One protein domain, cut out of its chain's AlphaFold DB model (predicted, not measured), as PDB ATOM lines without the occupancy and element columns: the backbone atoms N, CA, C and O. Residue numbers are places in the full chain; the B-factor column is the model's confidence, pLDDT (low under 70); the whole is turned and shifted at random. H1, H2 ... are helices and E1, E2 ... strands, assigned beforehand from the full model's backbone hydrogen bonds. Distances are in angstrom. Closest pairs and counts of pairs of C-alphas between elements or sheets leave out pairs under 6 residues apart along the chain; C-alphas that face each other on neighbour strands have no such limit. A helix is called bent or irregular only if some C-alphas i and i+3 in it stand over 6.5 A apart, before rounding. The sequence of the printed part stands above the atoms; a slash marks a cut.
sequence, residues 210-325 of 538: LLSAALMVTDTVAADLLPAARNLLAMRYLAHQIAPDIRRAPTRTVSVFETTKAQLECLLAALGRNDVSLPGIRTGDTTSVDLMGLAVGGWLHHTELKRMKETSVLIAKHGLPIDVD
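What this domain is: This is residues 210 to 325 of the 538 residues of an uncharacterized protein of Mycolicibacterium hippocampi (UniProt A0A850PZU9). Short, mostly crossed helices gather round H3, with the small sheet E2 E1 E3 on one side; the bent helix H1 sends residues 210 to 226 out as a free arm. Printed are 116 residues, with six named helices and three strands, mostly helix, in the order H1 H2 H3 E1 E2 H4 H5 H6 E3. The sheet is mixed. The whole is only just loose, close to compact, with a radius of gyration of the C-alphas of 16.3 A and spans of 49 by 40 by 26 A.

Where its parts are: Find E1, residues 278 to 283, 15.8 A long, from C-alpha 278 at (14.142, -26.192, -11.814). E2 is residues 286 to 289, and E3, 322 to 324, ends at C-alpha 324, (12.387, -18.797, -7.979). H4 is 291 to 298, H3 256 to 273 (25.7 A), H2 245 to 248, H5 302 to 307, H6 310 to 318. H1, 210 to 241, is one helix by its hydrogen bonds but bent, with C-alphas 224 and 227 7.0 A apart: arms H1a, 210 to 224, and H1b, 227 to 241, are about perpendicular at 74 degrees.

How they stand to each other: Inner strand E1 forms an antiparallel hairpin with E2 (N 281 to O 288, 2.9 A) and is parallel to E3 (N 280 to O 323, 2.8 A). H4 only grazes the sheet. It touches H1b, C-alphas 236 and 297 closest at 5.2 A. The hub H3 touches H6, C-alphas 268 and 318 closest at 6.8 A, a shallow tilt of 11 degrees, the same way. With residues 256 to 261 alone it touches H5, C-alphas 257 and 304 closest at 6.3 A; with 259 to 263 alone, H2, C-alphas 259 and 247 closest at 5.6 A. H1a and H3 are apart. Each O i to N i+4 pair is within hydrogen-bond range in H1b, H3, H4, H5 and H6; in H1a 8 of 11 are; H2 is too short.

The domain as a whole: The C-alphas of Leu 210 and Lys 317, the two farthest apart, are 50.9 A apart. The printed part has no cut and no long link. Residues 251 to 252 are under pLDDT 70.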
ATOM      1  N   LEU A 210     -18.867 -21.689   9.220       97.44
ATOM      2  CA  LEU A 210     -18.318 -22.757   8.374       97.44
ATOM      3  C   LEU A 210     -18.388 -22.404   6.886       97.44
ATOM      4  O   LEU A 210     -17.440 -22.650   6.143       97.44
ATOM      5  N   LEU A 211     -19.521 -21.871   6.438       95.50
ATOM      6  CA  LEU A 211     -19.715 -21.543   5.035       95.50
ATOM      7  C   LEU A 211     -18.950 -20.286   4.630       95.50
ATOM      8  O   LEU A 211     -18.333 -20.283   3.570       95.50
ATOM      9  N   SER A 212     -18.929 -19.268   5.494       94.44
ATOM     10  CA  SER A 212     -18.083 -18.083   5.316       94.44
ATOM     11  C   SER A 212     -16.604 -18.473   5.179       94.44
ATOM     12  O   SER A 212     -15.944 -18.071   4.222       94.44
ATOM     13  N   ALA A 213     -16.110 -19.354   6.057       97.00
ATOM     14  CA  ALA A 213     -14.763 -19.912   5.971       97.00
ATOM     15  C   ALA A 213     -14.524 -20.683   4.661       97.00
ATOM     16  O   ALA A 213     -13.488 -20.518   4.021       97.00
ATOM     17  N   ALA A 214     -15.474 -21.522   4.237       98.06
ATOM     18  CA  ALA A 214     -15.341 -22.307   3.011       98.06
ATOM     19  C   ALA A 214     -15.307 -21.429   1.746       98.06
ATOM     20  O   ALA A 214     -14.483 -21.672   0.866       98.06
ATOM     21  N   LEU A 215     -16.157 -20.401   1.664       96.44
ATOM     22  CA  LEU A 215     -16.157 -19.435   0.560       96.44
ATOM     23  C   LEU A 215     -14.829 -18.680   0.503       96.44
ATOM     24  O   LEU A 215     -14.133 -18.726  -0.501       96.44
ATOM     25  N   MET A 216     -14.402 -18.118   1.629       95.19
ATOM     26  CA  MET A 216     -13.129 -17.412   1.749       95.19
ATOM     27  C   MET A 216     -11.918 -18.256   1.330       95.19
ATOM     28  O   MET A 216     -11.031 -17.778   0.622       95.19
ATOM     29  N   VAL A 217     -11.861 -19.516   1.766       97.81
ATOM     30  CA  VAL A 217     -10.764 -20.415   1.389       97.81
ATOM     31  C   VAL A 217     -10.812 -20.742  -0.105       97.81
ATOM     32  O   VAL A 217      -9.765 -20.872  -0.735       97.81
ATOM     33  N   THR A 218     -12.008 -20.850  -0.683       97.50
ATOM     34  CA  THR A 218     -12.196 -21.099  -2.121       97.50
ATOM     35  C   THR A 218     -11.843 -19.871  -2.969       97.50
ATOM     36  O   THR A 218     -11.290 -20.021  -4.056       97.50
ATOM     37  N   ASP A 219     -12.114 -18.664  -2.475       93.69
ATOM     38  CA  ASP A 219     -11.946 -17.424  -3.235       93.69
ATOM     39  C   ASP A 219     -10.530 -16.856  -3.103       93.69
ATOM     40  O   ASP A 219      -9.868 -16.606  -4.108       93.69
ATOM     41  N   THR A 220     -10.042 -16.685  -1.872       95.19
ATOM     42  CA  THR A 220      -8.766 -16.003  -1.608       95.19
ATOM     43  C   THR A 220      -7.614 -16.987  -1.437       95.19
ATOM     44  O   THR A 220      -6.629 -16.923  -2.168       95.19
ATOM     45  N   VAL A 221      -7.735 -17.933  -0.498       96.75
ATOM     46  CA  VAL A 221      -6.628 -18.853  -0.164       96.75
ATOM     47  C   VAL A 221      -6.282 -19.738  -1.361       96.75
ATOM     48  O   VAL A 221      -5.108 -19.942  -1.665       96.75
ATOM     49  N   ALA A 222      -7.287 -20.245  -2.079       97.75
ATOM     50  CA  ALA A 222      -7.050 -21.022  -3.288       97.75
ATOM     51  C   ALA A 222      -6.318 -20.200  -4.356       97.75
ATOM     52  O   ALA A 222      -5.347 -20.697  -4.919       97.75
ATOM     53  N   ALA A 223      -6.732 -18.953  -4.611       97.12
ATOM     54  CA  ALA A 223      -6.120 -18.099  -5.628       97.12
ATOM     55  C   ALA A 223      -4.613 -17.899  -5.399       97.12
ATOM     56  O   ALA A 223      -3.838 -18.031  -6.347       97.12
ATOM     57  N   ASP A 224      -4.193 -17.691  -4.150       97.19
ATOM     58  CA  ASP A 224      -2.777 -17.531  -3.799       97.19
ATOM     59  C   ASP A 224      -1.971 -18.832  -3.978       97.19
ATOM     60  O   ASP A 224      -0.802 -18.817  -4.371       97.19
ATOM     61  N   LEU A 225      -2.586 -19.990  -3.711       97.75
ATOM     62  CA  LEU A 225      -1.917 -21.295  -3.789       97.75
ATOM     63  C   LEU A 225      -1.912 -21.891  -5.206       97.75
ATOM     64  O   LEU A 225      -1.033 -22.691  -5.540       97.75
ATOM     65  N   LEU A 226      -2.879 -21.525  -6.053       97.50
ATOM     66  CA  LEU A 226      -3.099 -22.109  -7.378       97.50
ATOM     67  C   LEU A 226      -1.897 -22.020  -8.338       97.50
ATOM     68  O   LEU A 226      -1.683 -22.985  -9.077       97.50
ATOM     69  N   PRO A 227      -1.101 -20.932  -8.388       96.81
ATOM     70  CA  PRO A 227       0.106 -20.886  -9.216       96.81
ATOM     71  C   PRO A 227       1.105 -21.999  -8.873       96.81
ATOM     72  O   PRO A 227       1.440 -22.813  -9.734       96.81
ATOM     73  N   ALA A 228       1.496 -22.110  -7.600       97.00
ATOM     74  CA  ALA A 228       2.416 -23.148  -7.142       97.00
ATOM     75  C   ALA A 228       1.796 -24.552  -7.262       97.00
ATOM     76  O   ALA A 228       2.483 -25.514  -7.606       97.00
ATOM     77  N   ALA A 229       0.482 -24.680  -7.035       96.94
ATOM     78  CA  ALA A 229      -0.243 -25.941  -7.167       96.94
ATOM     79  C   ALA A 229      -0.206 -26.493  -8.598       96.94
ATOM     80  O   ALA A 229       0.038 -27.686  -8.782       96.94
ATOM     81  N   ARG A 230      -0.410 -25.635  -9.607       96.25
ATOM     82  CA  ARG A 230      -0.347 -26.013 -11.028       96.25
ATOM     83  C   ARG A 230       1.054 -26.476 -11.418       96.25
ATOM     84  O   ARG A 230       1.191 -27.523 -12.047       96.25
ATOM     85  N   ASN A 231       2.085 -25.757 -10.976       96.06
ATOM     86  CA  ASN A 231       3.479 -26.138 -11.212       96.06
ATOM     87  C   ASN A 231       3.823 -27.478 -10.545       96.06
ATOM     88  O   ASN A 231       4.439 -28.349 -11.166       96.06
ATOM     89  N   LEU A 232       3.372 -27.682  -9.304       96.25
ATOM     90  CA  LEU A 232       3.567 -28.936  -8.581       96.25
ATOM     91  C   LEU A 232       2.867 -30.105  -9.282       96.25
ATOM     92  O   LEU A 232       3.453 -31.179  -9.433       96.25
ATOM     93  N   LEU A 233       1.624 -29.897  -9.717       94.69
ATOM     94  CA  LEU A 233       0.828 -30.894 -10.421       94.69
ATOM     95  C   LEU A 233       1.474 -31.291 -11.752       94.69
ATOM     96  O   LEU A 233       1.610 -32.485 -12.023       94.69
ATOM     97  N   ALA A 234       1.933 -30.313 -12.535       94.25
ATOM     98  CA  ALA A 234       2.629 -30.541 -13.797       94.25
ATOM     99  C   ALA A 234       3.943 -31.316 -13.598       94.25
ATOM    100  O   ALA A 234       4.181 -32.318 -14.275       94.25
ATOM    101  N   MET A 235       4.766 -30.920 -12.621       95.81
ATOM    102  CA  MET A 235       6.027 -31.610 -12.333       95.81
ATOM    103  C   MET A 235       5.799 -33.047 -11.847       95.81
ATOM    104  O   MET A 235       6.497 -33.957 -12.292       95.81
ATOM    105  N   ARG A 236       4.794 -33.280 -10.991       94.38
ATOM    106  CA  ARG A 236       4.432 -34.635 -10.539       94.38
ATOM    107  C   ARG A 236       3.883 -35.498 -11.660       94.38
ATOM    108  O   ARG A 236       4.208 -36.681 -11.723       94.38
ATOM    109  N   TYR A 237       3.082 -34.917 -12.546       92.94
ATOM    110  CA  TYR A 237       2.592 -35.615 -13.726       92.94
ATOM    111  C   TYR A 237       3.751 -36.071 -14.617       92.94
ATOM    112  O   TYR A 237       3.821 -37.246 -14.974       92.94
ATOM    113  N   LEU A 238       4.716 -35.185 -14.882       94.38
ATOM    114  CA  LEU A 238       5.926 -35.536 -15.623       94.38
ATOM    115  C   LEU A 238       6.711 -36.642 -14.903       94.38
ATOM    116  O   LEU A 238       7.001 -37.679 -15.497       94.38
ATOM    117  N   ALA A 239       6.983 -36.466 -13.607       94.06
ATOM    118  CA  ALA A 239       7.703 -37.434 -12.780       94.06
ATOM    119  C   ALA A 239       7.028 -38.815 -12.742       94.06
ATOM    120  O   ALA A 239       7.719 -39.830 -12.648       94.06
ATOM    121  N   HIS A 240       5.695 -38.863 -12.821       92.56
ATOM    122  CA  HIS A 240       4.920 -40.096 -12.925       92.56
ATOM    123  C   HIS A 240       5.154 -40.820 -14.252       92.56
ATOM    124  O   HIS A 240       5.405 -42.029 -14.264       92.56
ATOM    125  N   GLN A 241       5.087 -40.080 -15.362       92.56
ATOM    126  CA  GLN A 241       5.253 -40.630 -16.705       92.56
ATOM    127  C   GLN A 241       6.654 -41.214 -16.910       92.56
ATOM    128  O   GLN A 241       6.781 -42.312 -17.449       92.56
ATOM    129  N   ILE A 242       7.689 -40.517 -16.426       93.00
ATOM    130  CA  ILE A 242       9.092 -40.919 -16.614       93.00
ATOM    131  C   ILE A 242       9.640 -41.833 -15.513       93.00
ATOM    132  O   ILE A 242      10.833 -42.129 -15.511       93.00
ATOM    133  N   ALA A 243       8.800 -42.258 -14.560       92.12
ATOM    134  CA  ALA A 243       9.235 -43.054 -13.416       92.12
ATOM    135  C   ALA A 243       9.949 -44.348 -13.871       92.12
ATOM    136  O   ALA A 243       9.323 -45.154 -14.568       92.12
ATOM    137  N   PRO A 244      11.215 -44.579 -13.465       91.38
ATOM    138  CA  PRO A 244      11.973 -45.758 -13.860       91.38
ATOM    139  C   PRO A 244      11.444 -47.010 -13.153       91.38
ATOM    140  O   PRO A 244      10.863 -46.932 -12.066       91.38
ATOM    141  N   ASP A 245      11.700 -48.185 -13.724       88.25
ATOM    142  CA  ASP A 245      11.170 -49.453 -13.203       88.25
ATOM    143  C   ASP A 245      11.604 -49.739 -11.760       88.25
ATOM    144  O   ASP A 245      10.801 -50.219 -10.959       88.25
ATOM    145  N   ILE A 246      12.828 -49.343 -11.381       86.56
ATOM    146  CA  ILE A 246      13.341 -49.476 -10.007       86.56
ATOM    147  C   ILE A 246      12.450 -48.772  -8.973       86.56
ATOM    148  O   ILE A 246      12.299 -49.251  -7.854       86.56
ATOM    149  N   ARG A 247      11.800 -47.669  -9.352       85.25
ATOM    150  CA  ARG A 247      10.874 -46.941  -8.482       85.25
ATOM    151  C   ARG A 247       9.528 -47.651  -8.351       85.25
ATOM    152  O   ARG A 247       8.859 -47.531  -7.328       85.25
ATOM    153  N   ARG A 248       9.112 -48.364  -9.397       81.69
ATOM    154  CA  ARG A 248       7.853 -49.121  -9.421       81.69
ATOM    155  C   ARG A 248       7.991 -50.481  -8.729       81.69
ATOM    156  O   ARG A 248       6.974 -51.100  -8.420       81.69
ATOM    157  N   ALA A 249       9.221 -50.931  -8.481       79.56
ATOM    158  CA  ALA A 249       9.517 -52.180  -7.800       79.56
ATOM    159  C   ALA A 249       9.135 -52.143  -6.301       79.56
ATOM    160  O   ALA A 249       9.088 -51.076  -5.683       79.56
ATOM    161  N   PRO A 250       8.883 -53.307  -5.672       70.62
ATOM    162  CA  PRO A 250       8.580 -53.377  -4.246       70.62
ATOM    163  C   PRO A 250       9.703 -52.782  -3.383       70.62
ATOM    164  O   PRO A 250      10.859 -53.198  -3.470       70.62
ATOM    165  N   THR A 251       9.354 -51.872  -2.470       68.56
ATOM    166  CA  THR A 251      10.303 -51.066  -1.673       68.56
ATOM    167  C   THR A 251      11.335 -51.889  -0.890       68.56
ATOM    168  O   THR A 251      12.440 -51.422  -0.651       68.56
ATOM    169  N   ARG A 252      11.017 -53.138  -0.513       63.38
ATOM    170  CA  ARG A 252      11.933 -54.040   0.219       63.38
ATOM    171  C   ARG A 252      13.109 -54.565  -0.614       63.38
ATOM    172  O   ARG A 252      13.980 -55.221  -0.059       63.38
ATOM    173  N   THR A 253      13.113 -54.323  -1.923       71.00
ATOM    174  CA  THR A 253      14.069 -54.933  -2.863       71.00
ATOM    175  C   THR A 253      15.032 -53.936  -3.502       71.00
ATOM    176  O   THR A 253      15.937 -54.352  -4.218       71.00
ATOM    177  N   VAL A 254      14.872 -52.634  -3.239       81.38
ATOM    178  CA  VAL A 254      15.595 -51.577  -3.957       81.38
ATOM    179  C   VAL A 254      16.274 -50.588  -3.013       81.38
ATOM    180  O   VAL A 254      15.754 -50.241  -1.954       81.38
ATOM    181  N   SER A 255      17.456 -50.120  -3.412       90.50
ATOM    182  CA  SER A 255      18.199 -49.078  -2.698       90.50
ATOM    183  C   SER A 255      17.512 -47.720  -2.865       90.50
ATOM    184  O   SER A 255      17.194 -47.314  -3.987       90.50
ATOM    185  N   VAL A 256      17.317 -46.990  -1.761       90.81
ATOM    186  CA  VAL A 256      16.755 -45.624  -1.786       90.81
ATOM    187  C   VAL A 256      17.659 -44.681  -2.583       90.81
ATOM    188  O   VAL A 256      17.153 -43.844  -3.329       90.81
ATOM    189  N   PHE A 257      18.980 -44.857  -2.478       94.12
ATOM    190  CA  PHE A 257      19.971 -44.098  -3.242       94.12
ATOM    191  C   PHE A 257      19.799 -44.328  -4.749       94.12
ATOM    192  O   PHE A 257      19.572 -43.369  -5.483       94.12
ATOM    193  N   GLU A 258      19.812 -45.586  -5.204       93.81
ATOM    194  CA  GLU A 258      19.695 -45.909  -6.637       93.81
ATOM    195  C   GLU A 258      18.344 -45.471  -7.205       93.81
ATOM    196  O   GLU A 258      18.266 -44.914  -8.298       93.81
ATOM    197  N   THR A 259      17.273 -45.641  -6.427       93.81
ATOM    198  CA  THR A 259      15.931 -45.198  -6.820       93.81
ATOM    199  C   THR A 259      15.871 -43.677  -6.970       93.81
ATOM    200  O   THR A 259      15.336 -43.170  -7.956       93.81
ATOM    201  N   THR A 260      16.442 -42.938  -6.012       95.19
ATOM    202  CA  THR A 260      16.474 -41.468  -6.034       95.19
ATOM    203  C   THR A 260      17.338 -40.957  -7.182       95.19
ATOM    204  O   THR A 260      16.920 -40.048  -7.895       95.19
ATOM    205  N   LYS A 261      18.504 -41.569  -7.411       96.44
ATOM    206  CA  LYS A 261      19.409 -41.230  -8.512       96.44
ATOM    207  C   LYS A 261      18.758 -41.443  -9.873       96.44
ATOM    208  O   LYS A 261      18.696 -40.505 -10.661       96.44
ATOM    209  N   ALA A 262      18.224 -42.639 -10.124       96.06
ATOM    210  CA  ALA A 262      17.594 -42.972 -11.397       96.06
ATOM    211  C   ALA A 262      16.386 -42.067 -11.684       96.06
ATOM    212  O   ALA A 262      16.219 -41.582 -12.804       96.06
ATOM    213  N   GLN A 263      15.559 -41.791 -10.667       96.38
ATOM    214  CA  GLN A 263      14.441 -40.857 -10.803       96.38
ATOM    215  C   GLN A 263      14.927 -39.433 -11.100       96.38
ATOM    216  O   GLN A 263      14.330 -38.769 -11.944       96.38
ATOM    217  N   LEU A 264      15.986 -38.956 -10.433       97.56
ATOM    218  CA  LEU A 264      16.544 -37.623 -10.666       97.56
ATOM    219  C   LEU A 264      17.081 -37.494 -12.094       97.56
ATOM    220  O   LEU A 264      16.768 -36.518 -12.767       97.56
ATOM    221  N   GLU A 265      17.839 -38.479 -12.576       97.50
ATOM    222  CA  GLU A 265      18.365 -38.505 -13.947       97.50
ATOM    223  C   GLU A 265      17.238 -38.460 -14.985       97.50
ATOM    224  O   GLU A 265      17.268 -37.633 -15.901       97.50
ATOM    225  N   CYS A 266      16.207 -39.298 -14.817       97.31
ATOM    226  CA  CYS A 266      15.053 -39.316 -15.716       97.31
ATOM    227  C   CYS A 266      14.283 -37.988 -15.673       97.31
ATOM    228  O   CYS A 266      13.898 -37.467 -16.721       97.31
ATOM    229  N   LEU A 267      14.092 -37.418 -14.480       97.69
ATOM    230  CA  LEU A 267      13.387 -36.154 -14.301       97.69
ATOM    231  C   LEU A 267      14.150 -34.982 -14.927       97.69
ATOM    232  O   LEU A 267      13.554 -34.238 -15.694       97.69
ATOM    233  N   LEU A 268      15.449 -34.825 -14.660       97.94
ATOM    234  CA  LEU A 268      16.255 -33.733 -15.224       97.94
ATOM    235  C   LEU A 268      16.329 -33.808 -16.752       97.94
ATOM    236  O   LEU A 268      16.195 -32.790 -17.432       97.94
ATOM    237  N   ALA A 269      16.479 -35.016 -17.306       97.38
ATOM    238  CA  ALA A 269      16.425 -35.219 -18.748       97.38
ATOM    239  C   ALA A 269      15.057 -34.831 -19.328       97.38
ATOM    240  O   ALA A 269      14.992 -34.217 -20.391       97.38
ATOM    241  N   ALA A 270      13.966 -35.167 -18.636       97.06
ATOM    242  CA  ALA A 270      12.618 -34.818 -19.063       97.06
ATOM    243  C   ALA A 270      12.349 -33.309 -18.967       97.06
ATOM    244  O   ALA A 270      11.810 -32.743 -19.912       97.06
ATOM    245  N   LEU A 271      12.762 -32.649 -17.883       96.75
ATOM    246  CA  LEU A 271      12.643 -31.197 -17.725       96.75
ATOM    247  C   LEU A 271      13.392 -30.461 -18.844       96.75
ATOM    248  O   LEU A 271      12.813 -29.588 -19.480       96.75
ATOM    249  N   GLY A 272      14.620 -30.888 -19.164       95.94
ATOM    250  CA  GLY A 272      15.399 -30.302 -20.259       95.94
ATOM    251  C   GLY A 272      14.798 -30.507 -21.650       95.94
ATOM    252  O   GLY A 272      14.924 -29.635 -22.494       95.94
ATOM    253  N   ARG A 273      14.109 -31.628 -21.903       95.94
ATOM    254  CA  ARG A 273      13.406 -31.855 -23.183       95.94
ATOM    255  C   ARG A 273      12.135 -31.020 -23.342       95.94
ATOM    256  O   ARG A 273      11.669 -30.871 -24.463       95.94
ATOM    257  N   ASN A 274      11.544 -30.574 -22.234       93.62
ATOM    258  CA  ASN A 274      10.285 -29.827 -22.215       93.62
ATOM    259  C   ASN A 274      10.498 -28.339 -21.871       93.62
ATOM    260  O   ASN A 274       9.523 -27.657 -21.570       93.62
ATOM    261  N   ASP A 275      11.749 -27.861 -21.860       93.44
ATOM    262  CA  ASP A 275      12.129 -26.489 -21.494       93.44
ATOM    263  C   ASP A 275      11.550 -26.021 -20.142       93.44
ATOM    264  O   ASP A 275      11.166 -24.866 -19.961       93.44
ATOM    265  N   VAL A 276      11.478 -26.933 -19.165       94.88
ATOM    266  CA  VAL A 276      10.948 -26.646 -17.825       94.88
ATOM    267  C   VAL A 276      12.088 -26.317 -16.861       94.88
ATOM    268  O   VAL A 276      13.040 -27.087 -16.712       94.88
ATOM    269  N   SER A 277      11.959 -25.191 -16.159       96.62
ATOM    270  CA  SER A 277      12.895 -24.754 -15.119       96.62
ATOM    271  C   SER A 277      12.920 -25.673 -13.892       96.62
ATOM    272  O   SER A 277      11.960 -26.379 -13.574       96.62
ATOM    273  N   LEU A 278      14.026 -25.621 -13.151       97.25
ATOM    274  CA  LEU A 278      14.142 -26.192 -11.814       97.25
ATOM    275  C   LEU A 278      13.505 -25.271 -10.768       97.25
ATOM    276  O   LEU A 278      13.629 -24.049 -10.877       97.25
ATOM    277  N   PRO A 279      12.897 -25.837  -9.710       97.44
ATOM    278  CA  PRO A 279      12.369 -25.034  -8.622       97.44
ATOM    279  C   PRO A 279      13.524 -24.368  -7.875       97.44
ATOM    280  O   PRO A 279      14.495 -25.025  -7.496       97.44
ATOM    281  N   GLY A 280      13.420 -23.060  -7.678       95.88
ATOM    282  CA  GLY A 280      14.449 -22.217  -7.091       95.88
ATOM    283  C   GLY A 280      14.062 -21.618  -5.750       95.88
ATOM    284  O   GLY A 280      12.891 -21.367  -5.470       95.88
ATOM    285  N   ILE A 281      15.080 -21.320  -4.951       94.56
ATOM    286  CA  ILE A 281      14.980 -20.505  -3.744       94.56
ATOM    287  C   ILE A 281      16.041 -19.407  -3.779       94.56
ATOM    288  O   ILE A 281      17.179 -19.623  -4.216       94.56
ATOM    289  N   ARG A 282      15.658 -18.220  -3.309       92.69
ATOM    290  CA  ARG A 282      16.557 -17.082  -3.147       92.69
ATOM    291  C   ARG A 282      16.963 -16.933  -1.683       92.69
ATOM    292  O   ARG A 282      16.105 -16.826  -0.811       92.69
ATOM    293  N   THR A 283      18.269 -16.897  -1.435       89.00
ATOM    294  CA  THR A 283      18.863 -16.670  -0.110       89.00
ATOM    295  C   THR A 283      19.831 -15.495  -0.212       89.00
ATOM    296  O   THR A 283      20.933 -15.634  -0.752       89.00
ATOM    297  N   GLY A 284      19.402 -14.325   0.272       88.38
ATOM    298  CA  GLY A 284      20.094 -13.061   0.001       88.38
ATOM    299  C   GLY A 284      20.153 -12.794  -1.505       88.38
ATOM    300  O   GLY A 284      19.149 -12.948  -2.200       88.38
ATOM    301  N   ASP A 285      21.345 -12.497  -2.016       89.75
ATOM    302  CA  ASP A 285      21.574 -12.241  -3.447       89.75
ATOM    303  C   ASP A 285      21.780 -13.523  -4.275       89.75
ATOM    304  O   ASP A 285      21.953 -13.478  -5.493       89.75
ATOM    305  N   THR A 286      21.747 -14.693  -3.632       92.00
ATOM    306  CA  THR A 286      22.061 -15.975  -4.273       92.00
ATOM    307  C   THR A 286      20.792 -16.729  -4.648       92.00
ATOM    308  O   THR A 286      19.926 -16.962  -3.804       92.00
ATOM    309  N   THR A 287      20.698 -17.168  -5.903       94.88
ATOM    310  CA  THR A 287      19.638 -18.076  -6.372       94.88
ATOM    311  C   THR A 287      20.200 -19.488  -6.486       94.88
ATOM    312  O   THR A 287      21.237 -19.699  -7.110       94.88
ATOM    313  N   SER A 288      19.526 -20.461  -5.872       94.81
ATOM    314  CA  SER A 288      19.914 -21.875  -5.914       94.81
ATOM    315  C   SER A 288      18.692 -22.775  -6.085       94.81
ATOM    316  O   SER A 288      17.558 -22.319  -5.953       94.81
ATOM    317  N   VAL A 289      18.914 -24.050  -6.401       96.44
ATOM    318  CA  VAL A 289      17.825 -25.024  -6.549       96.44
ATOM    319  C   VAL A 289      17.198 -25.313  -5.184       96.44
ATOM    320  O   VAL A 289      17.890 -25.705  -4.243       96.44
ATOM    321  N   ASP A 290      15.877 -25.178  -5.086       96.00
ATOM    322  CA  ASP A 290      15.101 -25.645  -3.940       96.00
ATOM    323  C   ASP A 290      15.034 -27.177  -3.980       96.00
ATOM    324  O   ASP A 290      14.149 -27.772  -4.598       96.00
ATOM    325  N   LEU A 291      15.988 -27.838  -3.315       95.94
ATOM    326  CA  LEU A 291      16.028 -29.302  -3.235       95.94
ATOM    327  C   LEU A 291      14.780 -29.891  -2.563       95.94
ATOM    328  O   LEU A 291      14.417 -31.025  -2.870       95.94
ATOM    329  N   MET A 292      14.108 -29.149  -1.674       95.50
ATOM    330  CA  MET A 292      12.840 -29.595  -1.102       95.50
ATOM    331  C   MET A 292      11.740 -29.533  -2.156       95.50
ATOM    332  O   MET A 292      11.059 -30.530  -2.377       95.50
ATOM    333  N   GLY A 293      11.607 -28.405  -2.854       95.94
ATOM    334  CA  GLY A 293      10.683 -28.263  -3.979       95.94
ATOM    335  C   GLY A 293      10.894 -29.352  -5.033       95.94
ATOM    336  O   GLY A 293       9.950 -30.056  -5.395       95.94
ATOM    337  N   LEU A 294      12.146 -29.565  -5.448       97.00
ATOM    338  CA  LEU A 294      12.521 -30.596  -6.414       97.00
ATOM    339  C   LEU A 294      12.178 -31.998  -5.905       97.00
ATOM    340  O   LEU A 294      11.651 -32.812  -6.661       97.00
ATOM    341  N   ALA A 295      12.424 -32.283  -4.625       96.56
ATOM    342  CA  ALA A 295      12.081 -33.576  -4.051       96.56
ATOM    343  C   ALA A 295      10.570 -33.822  -4.020       96.56
ATOM    344  O   ALA A 295      10.105 -34.904  -4.378       96.56
ATOM    345  N   VAL A 296       9.789 -32.813  -3.647       95.50
ATOM    346  CA  VAL A 296       8.330 -32.915  -3.555       95.50
ATOM    347  C   VAL A 296       7.677 -33.012  -4.932       95.50
ATOM    348  O   VAL A 296       6.758 -33.823  -5.103       95.50
ATOM    349  N   GLY A 297       8.135 -32.219  -5.904       95.50
ATOM    350  CA  GLY A 297       7.631 -32.228  -7.278       95.50
ATOM    351  C   GLY A 297       8.085 -33.449  -8.072       95.50
ATOM    352  O   GLY A 297       7.281 -34.074  -8.756       95.50
ATOM    353  N   GLY A 298       9.344 -33.854  -7.913       95.12
ATOM    354  CA  GLY A 298       9.931 -35.020  -8.572       95.12
ATOM    355  C   GLY A 298       9.631 -36.367  -7.912       95.12
ATOM    356  O   GLY A 298      10.016 -37.410  -8.447       95.12
ATOM    357  N   TRP A 299       8.976 -36.354  -6.743       93.25
ATOM    358  CA  TRP A 299       8.847 -37.504  -5.841       93.25
ATOM    359  C   TRP A 299      10.197 -38.207  -5.597       93.25
ATOM    360  O   TRP A 299      10.352 -39.411  -5.809       93.25
ATOM    361  N   LEU A 300      11.182 -37.427  -5.171       94.31
ATOM    362  CA  LEU A 300      12.503 -37.899  -4.776       94.31
ATOM    363  C   LEU A 300      12.580 -37.965  -3.251       94.31
ATOM    364  O   LEU A 300      11.901 -37.218  -2.541       94.31
ATOM    365  N   HIS A 301      13.450 -38.823  -2.726       94.06
ATOM    366  CA  HIS A 301      13.710 -38.842  -1.294       94.06
ATOM    367  C   HIS A 301      14.602 -37.654  -0.905       94.06
ATOM    368  O   HIS A 301      15.802 -37.659  -1.173       94.06
ATOM    369  N   HIS A 302      14.027 -36.636  -0.256       95.38
ATOM    370  CA  HIS A 302      14.713 -35.372   0.051       95.38
ATOM    371  C   HIS A 302      16.050 -35.554   0.793       95.38
ATOM    372  O   HIS A 302      17.054 -34.944   0.425       95.38
ATOM    373  N   THR A 303      16.092 -36.407   1.821       95.56
ATOM    374  CA  THR A 303      17.315 -36.616   2.616       95.56
ATOM    375  C   THR A 303      18.431 -37.261   1.795       95.56
ATOM    376  O   THR A 303      19.589 -36.886   1.956       95.56
ATOM    377  N   GLU A 304      18.088 -38.179   0.885       95.31
ATOM    378  CA  GLU A 304      19.091 -38.793   0.004       95.31
ATOM    379  C   GLU A 304      19.530 -37.793  -1.062       95.31
ATOM    380  O   GLU A 304      20.725 -37.569  -1.216       95.31
ATOM    381  N   LEU A 305      18.588 -37.083  -1.691       95.75
ATOM    382  CA  LEU A 305      18.880 -36.035  -2.671       95.75
ATOM    383  C   LEU A 305      19.881 -34.999  -2.131       95.75
ATOM    384  O   LEU A 305      20.790 -34.587  -2.849       95.75
ATOM    385  N   LYS A 306      19.755 -34.612  -0.855       96.00
ATOM    386  CA  LYS A 306      20.676 -33.684  -0.182       96.00
ATOM    387  C   LYS A 306      22.055 -34.295   0.116       96.00
ATOM    388  O   LYS A 306      23.043 -33.567   0.147       96.00
ATOM    389  N   ARG A 307      22.128 -35.600   0.394       95.94
ATOM    390  CA  ARG A 307      23.362 -36.305   0.784       95.94
ATOM    391  C   ARG A 307      24.206 -36.731  -0.419       95.94
ATOM    392  O   ARG A 307      25.432 -36.782  -0.317       95.94
ATOM    393  N   MET A 308      23.551 -37.083  -1.520       96.25
ATOM    394  CA  MET A 308      24.176 -37.590  -2.738       96.25
ATOM    395  C   MET A 308      25.103 -36.546  -3.366       96.25
ATOM    396  O   MET A 308      24.686 -35.427  -3.667       96.25
ATOM    397  N   LYS A 309      26.361 -36.925  -3.620       95.12
ATOM    398  CA  LYS A 309      27.328 -36.052  -4.311       95.12
ATOM    399  C   LYS A 309      26.960 -35.876  -5.785       95.12
ATOM    400  O   LYS A 309      27.288 -34.867  -6.397       95.12
ATOM    401  N   GLU A 310      26.258 -36.857  -6.338       96.06
ATOM    402  CA  GLU A 310      25.772 -36.909  -7.708       96.06
ATOM    403  C   GLU A 310      24.743 -35.814  -7.995       96.06
ATOM    404  O   GLU A 310      24.657 -35.366  -9.133       96.06
ATOM    405  N   THR A 311      23.990 -35.348  -6.992       96.38
ATOM    406  CA  THR A 311      22.924 -34.354  -7.182       96.38
ATOM    407  C   THR A 311      23.448 -33.069  -7.818       96.38
ATOM    408  O   THR A 311      22.900 -32.614  -8.820       96.38
ATOM    409  N   SER A 312      24.529 -32.492  -7.281       95.31
ATOM    410  CA  SER A 312      25.107 -31.254  -7.823       95.31
ATOM    411  C   SER A 312      25.717 -31.465  -9.209       95.31
ATOM    412  O   SER A 312      25.548 -30.616 -10.081       95.31
ATOM    413  N   VAL A 313      26.360 -32.615  -9.438       96.81
ATOM    414  CA  VAL A 313      26.943 -32.988 -10.737       96.81
ATOM    415  C   VAL A 313      25.857 -33.127 -11.803       96.81
ATOM    416  O   VAL A 313      26.006 -32.601 -12.902       96.81
ATOM    417  N   LEU A 314      24.749 -33.800 -11.483       96.81
ATOM    418  CA  LEU A 314      23.629 -34.006 -12.398       96.81
ATOM    419  C   LEU A 314      22.907 -32.692 -12.713       96.81
ATOM    420  O   LEU A 314      22.659 -32.408 -13.882       96.81
ATOM    421  N   ILE A 315      22.626 -31.861 -11.706       96.44
ATOM    422  CA  ILE A 315      22.017 -30.539 -11.916       96.44
ATOM    423  C   ILE A 315      22.912 -29.676 -12.819       96.44
ATOM    424  O   ILE A 315      22.432 -29.136 -13.816       96.44
ATOM    425  N   ALA A 316      24.213 -29.595 -12.521       95.44
ATOM    426  CA  ALA A 316      25.162 -28.808 -13.310       95.44
ATOM    427  C   ALA A 316      25.307 -29.332 -14.747       95.44
ATOM    428  O   ALA A 316      25.365 -28.540 -15.683       95.44
ATOM    429  N   LYS A 317      25.312 -30.659 -14.934       96.00
ATOM    430  CA  LYS A 317      25.375 -31.303 -16.254       96.00
ATOM    431  C   LYS A 317      24.206 -30.899 -17.154       96.00
ATOM    432  O   LYS A 317      24.408 -30.735 -18.352       96.00
ATOM    433  N   HIS A 318      22.998 -30.797 -16.600       94.94
ATOM    434  CA  HIS A 318      21.813 -30.426 -17.375       94.94
ATOM    435  C   HIS A 318      21.670 -28.910 -17.571       94.94
ATOM    436  O   HIS A 318      21.072 -28.504 -18.561       94.94
ATOM    437  N   GLY A 319      22.205 -28.086 -16.662       93.56
ATOM    438  CA  GLY A 319      22.266 -26.628 -16.836       93.56
ATOM    439  C   GLY A 319      20.902 -25.942 -16.981       93.56
ATOM    440  O   GLY A 319      20.803 -24.930 -17.668       93.56
ATOM    441  N   LEU A 320      19.850 -26.508 -16.379       96.38
ATOM    442  CA  LEU A 320      18.479 -26.009 -16.516       96.38
ATOM    443  C   LEU A 320      18.302 -24.639 -15.835       96.38
ATOM    444  O   LEU A 320      18.896 -24.414 -14.772       96.38
ATOM    445  N   PRO A 321      17.457 -23.745 -16.387       96.75
ATOM    446  CA  PRO A 321      17.123 -22.481 -15.737       96.75
ATOM    447  C   PRO A 321      16.462 -22.721 -14.375       96.75
ATOM    448  O   PRO A 321      15.822 -23.748 -14.153       96.75
ATOM    449  N   ILE A 322      16.616 -21.770 -13.454       97.12
ATOM    450  CA  ILE A 322      16.026 -21.827 -12.111       97.12
ATOM    451  C   ILE A 322      14.893 -20.806 -12.030       97.12
ATOM    452  O   ILE A 322      15.125 -19.617 -12.246       97.12
ATOM    453  N   ASP A 323      13.695 -21.267 -11.676       96.75
ATOM    454  CA  ASP A 323      12.526 -20.421 -11.439       96.75
ATOM    455  C   ASP A 323      12.278 -20.282  -9.933       96.75
ATOM    456  O   ASP A 323      11.990 -21.257  -9.227       96.75
ATOM    457  N   VAL A 324      12.464 -19.070  -9.416       95.06
ATOM    458  CA  VAL A 324      12.387 -18.797  -7.979       95.06
ATOM    459  C   VAL A 324      10.941 -18.865  -7.523       95.06
ATOM    460  O   VAL A 324      10.061 -18.282  -8.139       95.06
ATOM    461  N   ASP A 325      10.710 -19.580  -6.423       92.94
ATOM    462  CA  ASP A 325       9.385 -19.777  -5.833       92.94
ATOM    463  C   ASP A 325       8.403 -20.564  -6.713       92.94
ATOM    464  O   ASP A 325       7.225 -20.653  -6.387       92.94
TER     465      ASP A 325